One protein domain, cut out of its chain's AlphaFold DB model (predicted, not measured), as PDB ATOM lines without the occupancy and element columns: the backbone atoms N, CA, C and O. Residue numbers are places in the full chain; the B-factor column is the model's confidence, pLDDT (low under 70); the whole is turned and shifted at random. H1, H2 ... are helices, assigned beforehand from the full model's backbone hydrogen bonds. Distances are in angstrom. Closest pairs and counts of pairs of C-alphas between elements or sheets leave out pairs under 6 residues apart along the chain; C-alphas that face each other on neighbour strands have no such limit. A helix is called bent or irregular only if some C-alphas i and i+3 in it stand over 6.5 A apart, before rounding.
ATOM      1  N   GLU A 232     277.103 261.279 279.216       94.50
ATOM      2  CA  GLU A 232     276.098 260.810 278.254       94.50
ATOM      3  C   GLU A 232     275.231 259.668 278.798       94.50
ATOM      4  O   GLU A 232     274.030 259.630 278.547       94.50
ATOM      5  N   ILE A 233     275.812 258.734 279.563       96.12
ATOM      6  CA  ILE A 233     275.050 257.643 280.192       96.12
ATOM      7  C   ILE A 233     274.112 258.199 281.268       96.12
ATOM      8  O   ILE A 233     272.964 257.769 281.358       96.12
ATOM      9  N   LEU A 234     274.567 259.174 282.065       95.50
ATOM     10  CA  LEU A 234     273.726 259.815 283.080       95.50
ATOM     11  C   LEU A 234     272.585 260.630 282.459       95.50
ATOM     12  O   LEU A 234     271.503 260.691 283.042       95.50
ATOM     13  N   GLU A 235     272.803 261.231 281.292       94.00
ATOM     14  CA  GLU A 235     271.783 261.976 280.546       94.00
ATOM     15  C   GLU A 235     270.782 261.039 279.871       94.00
ATOM     16  O   GLU A 235     269.578 261.181 280.083       94.00
ATOM     17  N   ARG A 236     271.268 260.017 279.154       95.69
ATOM     18  CA  ARG A 236     270.444 258.996 278.484       95.69
ATOM     19  C   ARG A 236     269.544 258.232 279.456       95.69
ATOM     20  O   ARG A 236     268.402 257.934 279.129       95.69
ATOM     21  N   GLU A 237     270.043 257.933 280.654       95.62
ATOM     22  CA  GLU A 237     269.282 257.266 281.719       95.62
ATOM     23  C   GLU A 237     268.497 258.252 282.613       95.62
ATOM     24  O   GLU A 237     267.965 257.851 283.648       95.62
ATOM     25  N   GLY A 238     268.445 259.547 282.272       94.38
ATOM     26  CA  GLY A 238     267.686 260.566 283.012       94.38
ATOM     27  C   GLY A 238     268.136 260.773 284.467       94.38
ATOM     28  O   GLY A 238     267.387 261.303 285.290       94.38
ATOM     29  N   CYS A 239     269.354 260.354 284.823       95.31
ATOM     30  CA  CYS A 239     269.847 260.326 286.202       95.31
ATOM     31  C   CYS A 239     269.886 261.719 286.845       95.31
ATOM     32  O   CYS A 239     269.688 261.849 288.054       95.31
ATOM     33  N   PHE A 240     270.102 262.773 286.057       94.00
ATOM     34  CA  PHE A 240     270.104 264.149 286.556       94.00
ATOM     35  C   PHE A 240     268.719 264.684 286.936       94.00
ATOM     36  O   PHE A 240     268.651 265.651 287.695       94.00
ATOM     37  N   ASP A 241     267.637 264.044 286.488       92.75
ATOM     38  CA  ASP A 241     266.256 264.446 286.786       92.75
ATOM     39  C   ASP A 241     265.633 263.640 287.941       92.75
ATOM     40  O   ASP A 241     264.464 263.825 288.280       92.75
ATOM     41  N   MET A 242     266.436 262.808 288.615       95.12
ATOM     42  CA  MET A 242     266.067 262.063 289.822       95.12
ATOM     43  C   MET A 242     267.056 262.302 290.977       95.12
ATOM     44  O   MET A 242     268.159 262.834 290.799       95.12
ATOM     45  N   THR A 243     266.665 261.937 292.205       95.06
ATOM     46  CA  THR A 243     267.535 262.154 293.372       95.06
ATOM     47  C   THR A 243     268.845 261.372 293.225       95.06
ATOM     48  O   THR A 243     268.869 260.314 292.603       95.06
ATOM     49  N   GLU A 244     269.933 261.852 293.843       94.81
ATOM     50  CA  GLU A 244     271.242 261.165 293.844       94.81
ATOM     51  C   GLU A 244     271.094 259.675 294.197       94.81
ATOM     52  O   GLU A 244     271.710 258.811 293.578       94.81
ATOM     53  N   TRP A 245     270.219 259.363 295.157       94.69
ATOM     54  CA  TRP A 245     269.968 258.013 295.650       94.69
ATOM     55  C   TRP A 245     269.072 257.171 294.730       94.69
ATOM     56  O   TRP A 245     269.255 255.958 294.667       94.69
ATOM     57  N   ASP A 246     268.149 257.781 293.989       95.69
ATOM     58  CA  ASP A 246     267.364 257.068 292.975       95.69
ATOM     59  C   ASP A 246     268.236 256.763 291.750       95.69
ATOM     60  O   ASP A 246     268.307 255.604 291.344       95.69
ATOM     61  N   ALA A 247     269.030 257.733 291.275       95.81
ATOM     62  CA  ALA A 247     270.028 257.535 290.217       95.81
ATOM     63  C   ALA A 247     271.035 256.433 290.579       95.81
ATOM     64  O   ALA A 247     271.332 255.555 289.772       95.81
ATOM     65  N   THR A 248     271.501 256.419 291.833       94.88
ATOM     66  CA  THR A 248     272.351 255.347 292.380       94.88
ATOM     67  C   THR A 248     271.758 253.963 292.112       94.88
ATOM     68  O   THR A 248     272.466 253.060 291.675       94.88
ATOM     69  N   ARG A 249     270.462 253.794 292.389       94.69
ATOM     70  CA  ARG A 249     269.760 252.506 292.322       94.69
ATOM     71  C   ARG A 249     269.403 252.142 290.888       94.69
ATOM     72  O   ARG A 249     269.528 250.977 290.528       94.69
ATOM     73  N   HIS A 250     269.035 253.135 290.083       95.19
ATOM     74  CA  HIS A 250     268.759 253.008 288.653       95.19
ATOM     75  C   HIS A 250     269.981 252.506 287.864       95.19
ATOM     76  O   HIS A 250     269.864 251.633 287.006       95.19
ATOM     77  N   LEU A 251     271.177 252.968 288.243       94.62
ATOM     78  CA  LEU A 251     272.464 252.492 287.714       94.62
ATOM     79  C   LEU A 251     272.939 251.160 288.345       94.62
ATOM     80  O   LEU A 251     273.922 250.570 287.893       94.62
ATOM     81  N   GLY A 252     272.250 250.664 289.379       94.62
ATOM     82  CA  GLY A 252     272.546 249.393 290.049       94.62
ATOM     83  C   GLY A 252     273.630 249.449 291.136       94.62
ATOM     84  O   GLY A 252     274.240 248.425 291.448       94.62
ATOM     85  N   PHE A 253     273.894 250.614 291.735       93.88
ATOM     86  CA  PHE A 253     274.805 250.748 292.879       93.88
ATOM     87  C   PHE A 253     274.079 250.633 294.223       93.88
ATOM     88  O   PHE A 253     272.967 251.117 294.409       93.88
ATOM     89  N   GLY A 254     274.757 250.057 295.221       90.19
ATOM     90  CA  GLY A 254     274.219 249.936 296.582       90.19
ATOM     91  C   GLY A 254     274.326 251.199 297.451       90.19
ATOM     92  O   GLY A 254     273.729 251.235 298.527       90.19
ATOM     93  N   SER A 255     275.088 252.225 297.044       92.75
ATOM     94  CA  SER A 255     275.330 253.424 297.865       92.75
ATOM     95  C   SER A 255     275.574 254.687 297.042       92.75
ATOM     96  O   SER A 255     276.450 254.714 296.179       92.75
ATOM     97  N   ALA A 256     274.882 255.773 297.402       93.94
ATOM     98  CA  ALA A 256     275.031 257.094 296.782       93.94
ATOM     99  C   ALA A 256     276.448 257.676 296.921       93.94
ATOM    100  O   ALA A 256     276.914 258.438 296.076       93.94
ATOM    101  N   THR A 257     277.206 257.217 297.923       94.50
ATOM    102  CA  THR A 257     278.619 257.582 298.074       94.50
ATOM    103  C   THR A 257     279.480 257.188 296.872       94.50
ATOM    104  O   THR A 257     280.526 257.799 296.691       94.50
ATOM    105  N   VAL A 258     279.073 256.192 296.072       94.12
ATOM    106  CA  VAL A 258     279.766 255.788 294.835       94.12
ATOM    107  C   VAL A 258     279.691 256.913 293.806       94.12
ATOM    108  O   VAL A 258     280.730 257.391 293.356       94.12
ATOM    109  N   LEU A 259     278.485 257.411 293.517       94.06
ATOM    110  CA  LEU A 259     278.294 258.574 292.650       94.06
ATOM    111  C   LEU A 259     279.080 259.772 293.189       94.06
ATOM    112  O   LEU A 259     279.948 260.298 292.497       94.06
ATOM    113  N   LYS A 260     278.859 260.150 294.454       94.38
ATOM    114  CA  LYS A 260     279.471 261.350 295.041       94.38
ATOM    115  C   LYS A 260     281.002 261.329 295.126       94.38
ATOM    116  O   LYS A 260     281.607 262.390 295.005       94.38
ATOM    117  N   LYS A 261     281.630 260.176 295.386       95.56
ATOM    118  CA  LYS A 261     283.094 260.082 295.557       95.56
ATOM    119  C   LYS A 261     283.852 259.667 294.300       95.56
ATOM    120  O   LYS A 261     285.016 260.027 294.195       95.56
ATOM    121  N   LEU A 262     283.244 258.891 293.403       95.56
ATOM    122  CA  LEU A 262     283.945 258.308 292.252       95.56
ATOM    123  C   LEU A 262     283.470 258.905 290.926       95.56
ATOM    124  O   LEU A 262     284.299 259.297 290.114       95.56
ATOM    125  N   VAL A 263     282.156 259.021 290.716       95.12
ATOM    126  CA  VAL A 263     281.601 259.508 289.441       95.12
ATOM    127  C   VAL A 263     281.683 261.033 289.343       95.12
ATOM    128  O   VAL A 263     282.220 261.560 288.375       95.12
ATOM    129  N   LEU A 264     281.198 261.757 290.359       94.19
ATOM    130  CA  LEU A 264     281.137 263.224 290.346       94.19
ATOM    131  C   LEU A 264     282.510 263.882 290.094       94.19
ATOM    132  O   LEU A 264     282.600 264.667 289.147       94.19
ATOM    133  N   PRO A 265     283.588 263.544 290.838       94.88
ATOM    134  CA  PRO A 265     284.906 264.136 290.605       94.88
ATOM    135  C   PRO A 265     285.470 263.822 289.216       94.88
ATOM    136  O   PRO A 265     286.034 264.711 288.584       94.88
ATOM    137  N   ARG A 266     285.264 262.598 288.705       94.69
ATOM    138  CA  ARG A 266     285.707 262.192 287.360       94.69
ATOM    139  C   ARG A 266     285.007 262.955 286.236       94.69
ATOM    140  O   ARG A 266     285.615 263.186 285.201       94.69
ATOM    141  N   LEU A 267     283.758 263.372 286.443       93.12
ATOM    142  CA  LEU A 267     283.007 264.204 285.496       93.12
ATOM    143  C   LEU A 267     283.235 265.718 285.701       93.12
ATOM    144  O   LEU A 267     282.575 266.533 285.053       93.12
ATOM    145  N   GLY A 268     284.134 266.113 286.614       93.19
ATOM    146  CA  GLY A 268     284.398 267.515 286.964       93.19
ATOM    147  C   GLY A 268     283.283 268.189 287.776       93.19
ATOM    148  O   GLY A 268     283.285 269.408 287.946       93.19
ATOM    149  N   MET A 269     282.316 267.427 288.296       91.94
ATOM    150  CA  MET A 269     281.154 267.951 289.017       91.94
ATOM    151  C   MET A 269     281.356 267.905 290.535       91.94
ATOM    152  O   MET A 269     281.625 266.859 291.116       91.94
ATOM    153  N   LYS A 270     281.139 269.036 291.218       91.31
ATOM    154  CA  LYS A 270     281.221 269.121 292.694       91.31
ATOM    155  C   LYS A 270     279.899 268.789 293.404       91.31
ATOM    156  O   LYS A 270     279.903 268.426 294.580       91.31
ATOM    157  N   VAL A 271     278.761 268.948 292.722       91.12
ATOM    158  CA  VAL A 271     277.402 268.844 293.289       91.12
ATOM    159  C   VAL A 271     276.468 268.188 292.271       91.12
ATOM    160  O   VAL A 271     276.544 268.503 291.090       91.12
TER     161      VAL A 271
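AT A GLANCE: This is residues 232 to 271 of the 407 residues of the protein "RWP-RK domain-containing transcription factor isoform B" of Chlorella sorokiniana (UniProt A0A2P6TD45). Three helices make an open V: the short H1 and H2, joined by residues 237 to 243, form one arm, and the longer H3 forms the other. The V has its corner where the start of H3 packs on H2; H3 then runs away with its far end sticking out at residues 262 to 266, and H1 has no contact with either helix. The printed part has 40 residues with three named helices in the order H1, H2, H3 and no named strand, and its class is all helix. It is compact, with a radius of gyration of the C-alphas of 9.2 A, and its C-alphas span 21 by 20 by 13 A.

IN THESE COORDINATES: H1 covers residues 232 to 236, from Glu 232, with its C-alpha at (276.098, 260.810, 278.254), to Arg 236, and is 5.9 A long from first to last C-alpha. H2 covers residues 244 to 250 and is 10.0 A long; its first C-alpha, that of Glu 244, is at (271.242, 261.165, 293.844). H3, the longest helix with 11 residues, covers residues 256 to 266 and is 15.1 A long, ending at Arg 266 with its C-alpha at (285.707, 262.192, 287.360). H3 is neither bent nor irregular, but only just: C-alphas 261 and 264 are 6.4 A apart.

HOW THE PARTS SIT: H1 and H2 are apart, but only just: their closest C-alphas are 8.4 A apart. H2 and H3 touch, with 6 pairs of C-alphas within 8 A. Their closest C-alphas, those of Trp 245 and Ala 256, are 5.3 A apart. The lines of H2 and H3 are about perpendicular, at 82 degrees, and their centres are 11.7 A apart. H1 and H3 are apart. In H1 and H2 every O i to N i+4 pair of the backbone is within hydrogen-bond range; in H3 4 of 7 are.

THE WHOLE: The two C-alphas farthest apart are those of Gly 254 and Gly 268, at 22.5 A. The first and last printed C-alphas, those of Glu 232 and Val 271, are 17.1 A apart. Residues 262 to 268, of which 262 to 266 belong to H3, stand free. The link from H1 to H2, with 7 residues between them, is short; the link from H2 to H3, with 5 residues, is tight. The printed part has no cut. The mean pLDDT of the printed part of this predicted model is 94.3, and no printed residue is under 70.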